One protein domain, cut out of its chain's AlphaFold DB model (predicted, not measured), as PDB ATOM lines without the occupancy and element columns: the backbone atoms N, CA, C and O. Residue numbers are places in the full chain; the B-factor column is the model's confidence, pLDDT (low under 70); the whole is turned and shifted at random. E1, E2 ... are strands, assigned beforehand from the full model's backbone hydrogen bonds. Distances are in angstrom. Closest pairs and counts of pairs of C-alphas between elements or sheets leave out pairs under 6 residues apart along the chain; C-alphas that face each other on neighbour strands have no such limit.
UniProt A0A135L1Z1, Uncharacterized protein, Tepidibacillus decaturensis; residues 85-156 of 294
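AT A GLANCE: This is residues 85 to 156 of the 294 residues of an uncharacterized protein of Tepidibacillus decaturensis (UniProt A0A135L1Z1). With little regular structure, the printed part is a small sheet of three strands side by side, with a long winding tail, residues 127 to 156, leading away from it. Of 72 printed residues, 15 lie in named strands, in the order E1, E2, E3 along the chain and across the sheet; the class is all strand. They make a meander, each strand the antiparallel neighbour of the one before. The whole is only just extended, close to loose, with a radius of gyration of the C-alphas of 17.1 A, and spans 56 by 38 by 21 A.

HOW THE PARTS SIT: E1, residues 93 to 96, and E2, residues 107 to 112, form a hairpin, antiparallel at 177 degrees, with N 94 and O 109 within hydrogen-bond range at 2.9 A. E2 and E3, residues 122 to 126, form another at 161 degrees, with N 110 and O 124 at 2.9 A.

IN THESE COORDINATES: E1 begins at C-alpha 93 (-33.164, 5.309, 29.751) and is 9.9 A long. E2 is 15.9 A long. E3 is 12.4 A long and ends at C-alpha 126 (-24.421, 6.687, 24.418).

THE WHOLE: The printed part has no cut. Both links are short. Residues 131 to 136 stand free. Residues 151 to 156 have pLDDT under 70.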
ATOM      1  N   LYS A  85     -39.144  -0.140  40.617       87.12
ATOM      2  CA  LYS A  85     -38.840  -0.204  42.060       87.12
ATOM      3  C   LYS A  85     -39.271  -1.512  42.724       87.12
ATOM      4  O   LYS A  85     -39.256  -1.628  43.942       87.12
ATOM      5  N   ASP A  86     -39.679  -2.491  41.926       87.06
ATOM      6  CA  ASP A  86     -40.218  -3.772  42.393       87.06
ATOM      7  C   ASP A  86     -39.127  -4.793  42.777       87.06
ATOM      8  O   ASP A  86     -39.426  -5.961  43.004       87.06
ATOM      9  N   GLY A  87     -37.860  -4.366  42.840       82.56
ATOM     10  CA  GLY A  87     -36.716  -5.235  43.123       82.56
ATOM     11  C   GLY A  87     -36.231  -6.051  41.919       82.56
ATOM     12  O   GLY A  87     -35.278  -6.817  42.054       82.56
ATOM     13  N   THR A  88     -36.835  -5.878  40.742       83.88
ATOM     14  CA  THR A  88     -36.396  -6.530  39.504       83.88
ATOM     15  C   THR A  88     -35.382  -5.662  38.768       83.88
ATOM     16  O   THR A  88     -35.521  -4.441  38.682       83.88
ATOM     17  N   THR A  89     -34.373  -6.294  38.169       84.50
ATOM     18  CA  THR A  89     -33.413  -5.591  37.317       84.50
ATOM     19  C   THR A  89     -34.103  -4.987  36.089       84.50
ATOM     20  O   THR A  89     -35.005  -5.571  35.484       84.50
ATOM     21  N   SER A  90     -33.689  -3.777  35.720       90.00
ATOM     22  CA  SER A  90     -34.130  -3.084  34.509       90.00
ATOM     23  C   SER A  90     -33.036  -2.127  34.027       90.00
ATOM     24  O   SER A  90     -32.071  -1.876  34.749       90.00
ATOM     25  N   THR A  91     -33.174  -1.612  32.805       92.62
ATOM     26  CA  THR A  91     -32.229  -0.665  32.189       92.62
ATOM     27  C   THR A  91     -32.972   0.589  31.721       92.62
ATOM     28  O   THR A  91     -33.192   0.755  30.519       92.62
ATOM     29  N   PRO A  92     -33.469   1.428  32.646       94.81
ATOM     30  CA  PRO A  92     -34.206   2.632  32.278       94.81
ATOM     31  C   PRO A  92     -33.302   3.610  31.519       94.81
ATOM     32  O   PRO A  92     -32.100   3.695  31.785       94.81
ATOM     33  N   PHE A  93     -33.886   4.355  30.584       95.06
ATOM     34  CA  PHE A  93     -33.164   5.309  29.751       95.06
ATOM     35  C   PHE A  93     -33.988   6.565  29.454       95.06
ATOM     36  O   PHE A  93     -35.211   6.575  29.600       95.06
ATOM     37  N   ILE A  94     -33.289   7.612  29.022       95.12
ATOM     38  CA  ILE A  94     -33.846   8.804  28.381       95.12
ATOM     39  C   ILE A  94     -33.254   8.870  26.977       95.12
ATOM     40  O   ILE A  94     -32.027   8.904  26.834       95.12
ATOM     41  N   ASP A  95     -34.125   8.922  25.974       93.38
ATOM     42  CA  ASP A  95     -33.732   9.008  24.571       93.38
ATOM     43  C   ASP A  95     -33.941  10.404  24.010       93.38
ATOM     44  O   ASP A  95     -34.972  11.042  24.227       93.38
ATOM     45  N   PHE A  96     -32.968  10.840  23.216       93.38
ATOM     46  CA  PHE A  96     -33.019  12.080  22.465       93.38
ATOM     47  C   PHE A  96     -32.994  11.756  20.973       93.38
ATOM     48  O   PHE A  96     -32.051  11.136  20.477       93.38
ATOM     49  N   HIS A  97     -34.037  12.202  20.274       91.19
ATOM     50  CA  HIS A  97     -34.189  12.075  18.829       91.19
ATOM     51  C   HIS A  97     -34.150  13.466  18.193       91.19
ATOM     52  O   HIS A  97     -34.884  14.368  18.592       91.19
ATOM     53  N   SER A  98     -33.289  13.633  17.203       89.00
ATOM     54  CA  SER A  98     -33.117  14.826  16.377       89.00
ATOM     55  C   SER A  98     -32.966  14.506  14.881       89.00
ATOM     56  O   SER A  98     -33.102  15.410  14.059       89.00
ATOM     57  N   GLY A  99     -32.714  13.244  14.508       83.31
ATOM     58  CA  GLY A  99     -32.600  12.793  13.121       83.31
ATOM     59  C   GLY A  99     -33.942  12.595  12.398       83.31
ATOM     60  O   GLY A  99     -34.979  12.351  13.006       83.31
ATOM     61  N   ALA A 100     -33.917  12.669  11.060       78.56
ATOM     62  CA  ALA A 100     -35.091  12.463  10.195       78.56
ATOM     63  C   ALA A 100     -35.413  10.978   9.918       78.56
ATOM     64  O   ALA A 100     -36.462  10.653   9.364       78.56
ATOM     65  N   THR A 101     -34.499  10.074  10.267       83.38
ATOM     66  CA  THR A 101     -34.684   8.624  10.172       83.38
ATOM     67  C   THR A 101     -35.127   8.063  11.514       83.38
ATOM     68  O   THR A 101     -34.670   8.533  12.550       83.38
ATOM     69  N   VAL A 102     -35.956   7.018  11.497       78.06
ATOM     70  CA  VAL A 102     -36.405   6.313  12.709       78.06
ATOM     71  C   VAL A 102     -35.266   5.445  13.257       78.06
ATOM     72  O   VAL A 102     -35.252   4.226  13.097       78.06
ATOM     73  N   VAL A 103     -34.266   6.092  13.843       79.44
ATOM     74  CA  VAL A 103     -33.272   5.453  14.706       79.44
ATOM     75  C   VAL A 103     -33.818   5.520  16.128       79.44
ATOM     76  O   VAL A 103     -34.420   6.522  16.487       79.44
ATOM     77  N   ASP A 104     -33.613   4.462  16.913       83.44
ATOM     78  CA  ASP A 104     -34.093   4.341  18.303       83.44
ATOM     79  C   ASP A 104     -33.614   5.480  19.223       83.44
ATOM     80  O   ASP A 104     -34.219   5.732  20.255       83.44
ATOM     81  N   TYR A 105     -32.501   6.138  18.880       91.38
ATOM     82  CA  TYR A 105     -31.999   7.355  19.517       91.38
ATOM     83  C   TYR A 105     -30.834   7.938  18.700       91.38
ATOM     84  O   TYR A 105     -30.047   7.192  18.115       91.38
ATOM     85  N   ASP A 106     -30.655   9.262  18.722       92.62
ATOM     86  CA  ASP A 106     -29.401   9.910  18.295       92.62
ATOM     87  C   ASP A 106     -28.403   9.985  19.458       92.62
ATOM     88  O   ASP A 106     -27.189   9.863  19.279       92.62
ATOM     89  N   SER A 107     -28.921  10.149  20.679       95.00
ATOM     90  CA  SER A 107     -28.165  10.001  21.922       95.00
ATOM     91  C   SER A 107     -29.057   9.503  23.057       95.00
ATOM     92  O   SER A 107     -30.263   9.752  23.062       95.00
ATOM     93  N   ARG A 108     -28.464   8.790  24.016       95.88
ATOM     94  CA  ARG A 108     -29.179   8.148  25.127       95.88
ATOM     95  C   ARG A 108     -28.408   8.280  26.433       95.88
ATOM     96  O   ARG A 108     -27.198   8.064  26.462       95.88
ATOM     97  N   ILE A 109     -29.121   8.538  27.525       97.00
ATOM     98  CA  ILE A 109     -28.625   8.327  28.892       97.00
ATOM     99  C   ILE A 109     -29.285   7.054  29.408       97.00
ATOM    100  O   ILE A 109     -30.511   6.983  29.444       97.00
ATOM    101  N   ILE A 110     -28.504   6.044  29.785       95.94
ATOM    102  CA  ILE A 110     -29.021   4.735  30.199       95.94
ATOM    103  C   ILE A 110     -28.397   4.282  31.508       95.94
ATOM    104  O   ILE A 110     -27.184   4.354  31.690       95.94
ATOM    105  N   ALA A 111     -29.236   3.777  32.407       95.50
ATOM    106  CA  ALA A 111     -28.775   3.100  33.604       95.50
ATOM    107  C   ALA A 111     -28.654   1.592  33.364       95.50
ATOM    108  O   ALA A 111     -29.477   0.985  32.673       95.50
ATOM    109  N   GLY A 112     -27.650   0.965  33.973       92.88
ATOM    110  CA  GLY A 112     -27.443  -0.478  33.878       92.88
ATOM    111  C   GLY A 112     -26.680  -1.061  35.062       92.88
ATOM    112  O   GLY A 112     -26.086  -0.337  35.859       92.88
ATOM    113  N   GLY A 113     -26.701  -2.390  35.186       89.69
ATOM    114  CA  GLY A 113     -25.892  -3.118  36.172       89.69
ATOM    115  C   GLY A 113     -26.346  -2.989  37.630       89.69
ATOM    116  O   GLY A 113     -25.590  -3.351  38.521       89.69
ATOM    117  N   GLY A 114     -27.556  -2.489  37.896       87.62
ATOM    118  CA  GLY A 114     -28.086  -2.403  39.258       87.62
ATOM    119  C   GLY A 114     -28.202  -3.780  39.925       87.62
ATOM    120  O   GLY A 114     -28.749  -4.714  39.343       87.62
ATOM    121  N   THR A 115     -27.709  -3.892  41.159       84.88
ATOM    122  CA  THR A 115     -27.636  -5.151  41.930       84.88
ATOM    123  C   THR A 115     -28.572  -5.188  43.143       84.88
ATOM    124  O   THR A 115     -28.495  -6.104  43.956       84.88
ATOM    125  N   GLY A 116     -29.430  -4.174  43.306       84.62
ATOM    126  CA  GLY A 116     -30.237  -3.966  44.518       84.62
ATOM    127  C   GLY A 116     -29.495  -3.234  45.646       84.62
ATOM    128  O   GLY A 116     -30.095  -2.927  46.672       84.62
ATOM    129  N   VAL A 117     -28.213  -2.905  45.450       87.69
ATOM    130  CA  VAL A 117     -27.435  -2.035  46.343       87.69
ATOM    131  C   VAL A 117     -27.584  -0.577  45.902       87.69
ATOM    132  O   VAL A 117     -27.413  -0.262  44.722       87.69
ATOM    133  N   THR A 118     -27.863   0.324  46.847       89.56
ATOM    134  CA  THR A 118     -27.912   1.775  46.599       89.56
ATOM    135  C   THR A 118     -26.617   2.250  45.939       89.56
ATOM    136  O   THR A 118     -25.539   2.089  46.501       89.56
ATOM    137  N   GLY A 119     -26.724   2.833  44.741       89.50
ATOM    138  CA  GLY A 119     -25.570   3.340  43.988       89.50
ATOM    139  C   GLY A 119     -24.695   2.268  43.322       89.50
ATOM    140  O   GLY A 119     -23.646   2.607  42.792       89.50
ATOM    141  N   GLY A 120     -25.101   0.994  43.314       90.12
ATOM    142  CA  GLY A 120     -24.322  -0.096  42.706       90.12
ATOM    143  C   GLY A 120     -24.416  -0.201  41.178       90.12
ATOM    144  O   GLY A 120     -23.854  -1.126  40.604       90.12
ATOM    145  N   GLY A 121     -25.168   0.692  40.529       92.38
ATOM    146  CA  GLY A 121     -25.350   0.708  39.079       92.38
ATOM    147  C   GLY A 121     -24.373   1.631  38.351       92.38
ATOM    148  O   GLY A 121     -23.537   2.304  38.947       92.38
ATOM    149  N   THR A 122     -24.534   1.693  37.035       94.50
ATOM    150  CA  THR A 122     -23.800   2.586  36.132       94.50
ATOM    151  C   THR A 122     -24.770   3.495  35.398       94.50
ATOM    152  O   THR A 122     -25.915   3.109  35.156       94.50
ATOM    153  N   ILE A 123     -24.294   4.682  35.032       95.25
ATOM    154  CA  ILE A 123     -24.914   5.529  34.018       95.25
ATOM    155  C   ILE A 123     -23.965   5.558  32.827       95.25
ATOM    156  O   ILE A 123     -22.788   5.878  32.987       95.25
ATOM    157  N   ASP A 124     -24.485   5.226  31.654       95.38
ATOM    158  CA  ASP A 124     -23.781   5.304  30.381       95.38
ATOM    159  C   ASP A 124     -24.436   6.372  29.495       95.38
ATOM    160  O   ASP A 124     -25.665   6.486  29.432       95.38
ATOM    161  N   ILE A 125     -23.608   7.171  28.825       95.94
ATOM    162  CA  ILE A 125     -24.035   8.216  27.893       95.94
ATOM    163  C   ILE A 125     -23.638   7.752  26.496       95.94
ATOM    164  O   ILE A 125     -22.486   7.862  26.080       95.94
ATOM    165  N   LYS A 126     -24.617   7.238  25.757       94.19
ATOM    166  CA  LYS A 126     -24.421   6.687  24.418       94.19
ATOM    167  C   LYS A 126     -24.608   7.781  23.382       94.19
ATOM    168  O   LYS A 126     -25.736   8.131  23.044       94.19
ATOM    169  N   ALA A 127     -23.495   8.309  22.885       93.62
ATOM    170  CA  ALA A 127     -23.442   9.306  21.823       93.62
ATOM    171  C   ALA A 127     -22.125   9.177  21.041       93.62
ATOM    172  O   ALA A 127     -21.138   8.666  21.563       93.62
ATOM    173  N   ALA A 128     -22.084   9.681  19.804       91.56
ATOM    174  CA  ALA A 128     -20.846   9.711  19.017       91.56
ATOM    175  C   ALA A 128     -19.774  10.628  19.636       91.56
ATOM    176  O   ALA A 128     -18.583  10.333  19.578       91.56
ATOM    177  N   ASN A 129     -20.197  11.744  20.235       91.75
ATOM    178  CA  ASN A 129     -19.352  12.628  21.028       91.75
ATOM    179  C   ASN A 129     -20.155  13.142  22.224       91.75
ATOM    180  O   ASN A 129     -21.336  13.456  22.090       91.75
ATOM    181  N   VAL A 130     -19.490  13.292  23.367       95.06
ATOM    182  CA  VAL A 130     -20.017  14.029  24.520       95.06
ATOM    183  C   VAL A 130     -19.260  15.348  24.602       95.06
ATOM    184  O   VAL A 130     -18.032  15.359  24.492       95.06
ATOM    185  N   THR A 131     -19.974  16.461  24.770       95.38
ATOM    186  CA  THR A 131     -19.364  17.794  24.874       95.38
ATOM    187  C   THR A 131     -19.841  18.544  26.113       95.38
ATOM    188  O   THR A 131     -21.029  18.505  26.422       95.38
ATOM    189  N   ILE A 132     -18.950  19.288  26.770       96.00
ATOM    190  CA  ILE A 132     -19.264  20.209  27.874       96.00
ATOM    191  C   ILE A 132     -18.860  21.615  27.445       96.00
ATOM    192  O   ILE A 132     -17.702  21.857  27.103       96.00
ATOM    193  N   ASN A 133     -19.813  22.553  27.448       96.69
ATOM    194  CA  ASN A 133     -19.597  23.921  26.963       96.69
ATOM    195  C   ASN A 133     -18.944  23.944  25.565       96.69
ATOM    196  O   ASN A 133     -17.976  24.665  25.344       96.69
ATOM    197  N   ALA A 134     -19.436  23.096  24.652       95.38
ATOM    198  CA  ALA A 134     -18.908  22.864  23.299       95.38
ATOM    199  C   ALA A 134     -17.503  22.227  23.196       95.38
ATOM    200  O   ALA A 134     -17.018  22.005  22.090       95.38
ATOM    201  N   ASN A 135     -16.864  21.857  24.308       93.00
ATOM    202  CA  ASN A 135     -15.588  21.138  24.294       93.00
ATOM    203  C   ASN A 135     -15.822  19.632  24.347       93.00
ATOM    204  O   ASN A 135     -16.629  19.170  25.152       93.00
ATOM    205  N   LYS A 136     -15.098  18.860  23.532       92.69
ATOM    206  CA  LYS A 136     -15.142  17.392  23.569       92.69
ATOM    207  C   LYS A 136     -14.691  16.871  24.937       92.69
ATOM    208  O   LYS A 136     -13.671  17.307  25.462       92.69
ATOM    209  N   VAL A 137     -15.451  15.933  25.495       93.94
ATOM    210  CA  VAL A 137     -15.089  15.210  26.716       93.94
ATOM    211  C   VAL A 137     -14.127  14.082  26.362       93.94
ATOM    212  O   VAL A 137     -14.407  13.251  25.492       93.94
ATOM    213  N   TRP A 138     -12.997  14.061  27.060       91.38
ATOM    214  CA  TRP A 138     -11.960  13.049  26.909       91.38
ATOM    215  C   TRP A 138     -12.074  11.986  28.000       91.38
ATOM    216  O   TRP A 138     -12.388  12.291  29.150       91.38
ATOM    217  N   HIS A 139     -11.851  10.733  27.619       90.69
ATOM    218  CA  HIS A 139     -11.955   9.548  28.463       90.69
ATOM    219  C   HIS A 139     -10.987   8.464  27.965       90.69
ATOM    220  O   HIS A 139     -10.567   8.510  26.815       90.69
ATOM    221  N   ALA A 140     -10.767   7.412  28.759       89.94
ATOM    222  CA  ALA A 140      -9.845   6.304  28.444       89.94
ATOM    223  C   ALA A 140     -10.042   5.632  27.061       89.94
ATOM    224  O   ALA A 140      -9.155   4.985  26.519       89.94
ATOM    225  N   GLY A 141     -11.252   5.710  26.496       89.25
ATOM    226  CA  GLY A 141     -11.539   5.209  25.146       89.25
ATOM    227  C   GLY A 141     -11.177   6.155  23.989       89.25
ATOM    228  O   GLY A 141     -11.364   5.770  22.839       89.25
ATOM    229  N   ASN A 142     -10.749   7.397  24.242       89.56
ATOM    230  CA  ASN A 142     -10.462   8.387  23.195       89.56
ATOM    231  C   ASN A 142      -9.254   9.300  23.490       89.56
ATOM    232  O   ASN A 142      -8.983  10.194  22.696       89.56
ATOM    233  N   ASP A 143      -8.509   9.059  24.566       87.81
ATOM    234  CA  ASP A 143      -7.317   9.787  25.021       87.81
ATOM    235  C   ASP A 143      -5.999   9.149  24.520       87.81
ATOM    236  O   ASP A 143      -5.029   9.016  25.258       87.81
ATOM    237  N   GLY A 144      -5.957   8.736  23.245       83.19
ATOM    238  CA  GLY A 144      -4.817   8.026  22.644       83.19
ATOM    239  C   GLY A 144      -4.188   8.715  21.428       83.19
ATOM    240  O   GLY A 144      -4.560   9.826  21.047       83.19
ATOM    241  N   ALA A 145      -3.239   8.036  20.774       82.44
ATOM    242  CA  ALA A 145      -2.619   8.519  19.538       82.44
ATOM    243  C   ALA A 145      -3.679   8.829  18.463       82.44
ATOM    244  O   ALA A 145      -4.595   8.041  18.228       82.44
ATOM    245  N   GLY A 146      -3.564   9.988  17.808       80.25
ATOM    246  CA  GLY A 146      -4.545  10.448  16.817       80.25
ATOM    247  C   GLY A 146      -5.823  11.062  17.405       80.25
ATOM    248  O   GLY A 146      -6.687  11.489  16.644       80.25
ATOM    249  N   SER A 147      -5.940  11.165  18.734       84.56
ATOM    250  CA  SER A 147      -7.049  11.873  19.390       84.56
ATOM    251  C   SER A 147      -7.036  13.380  19.121       84.56
ATOM    252  O   SER A 147      -8.089  14.007  19.116       84.56
ATOM    253  N   GLY A 148      -5.862  13.972  18.883       81.69
ATOM    254  CA  GLY A 148      -5.683  15.426  18.878       81.69
ATOM    255  C   GLY A 148      -5.490  16.014  20.282       81.69
ATOM    256  O   GLY A 148      -5.268  17.217  20.393       81.69
ATOM    257  N   LEU A 149      -5.528  15.184  21.335       79.38
ATOM    258  CA  LEU A 149      -4.919  15.520  22.617       79.38
ATOM    259  C   LEU A 149      -3.417  15.276  22.536       79.38
ATOM    260  O   LEU A 149      -2.962  14.153  22.324       79.38
ATOM    261  N   ASP A 150      -2.658  16.336  22.753       74.06
ATOM    262  CA  ASP A 150      -1.218  16.267  22.944       74.06
ATOM    263  C   ASP A 150      -0.913  16.049  24.434       74.06
ATOM    264  O   ASP A 150      -0.536  16.968  25.157       74.06
ATOM    265  N   ALA A 151      -1.207  14.844  24.929       66.94
ATOM    266  CA  ALA A 151      -0.957  14.478  26.325       66.94
ATOM    267  C   ALA A 151       0.474  13.956  26.565       66.94
ATOM    268  O   ALA A 151       0.854  13.763  27.719       66.94
ATOM    269  N   ASP A 152       1.246  13.711  25.500       61.62
ATOM    270  CA  ASP A 152       2.502  12.945  25.552       61.62
ATOM    271  C   ASP A 152       3.706  13.667  24.927       61.62
ATOM    272  O   ASP A 152       4.773  13.077  24.755       61.62
ATOM    273  N   THR A 153       3.586  14.957  24.595       56.62
ATOM    274  CA  THR A 153       4.774  15.754  24.294       56.62
ATOM    275  C   THR A 153       5.164  16.609  25.489       56.62
ATOM    276  O   THR A 153       4.404  17.416  26.024       56.62
ATOM    277  N   VAL A 154       6.409  16.441  25.926       60.00
ATOM    278  CA  VAL A 154       7.051  17.362  26.862       60.00
ATOM    279  C   VAL A 154       7.386  18.634  26.076       60.00
ATOM    280  O   VAL A 154       8.501  18.785  25.574       60.00
ATOM    281  N   ASP A 155       6.394  19.505  25.880       67.56
ATOM    282  CA  ASP A 155       6.482  20.710  25.043       67.56
ATOM    283  C   ASP A 155       6.935  20.404  23.599       67.56
ATOM    284  O   ASP A 155       7.881  21.013  23.084       67.56
ATOM    285  N   GLY A 156       6.325  19.407  22.953       68.62
ATOM    286  CA  GLY A 156       6.681  18.992  21.591       68.62
ATOM    287  C   GLY A 156       7.961  18.155  21.465       68.62
ATOM    288  O   GLY A 156       8.399  17.920  20.342       68.62
TER     289      GLY A 156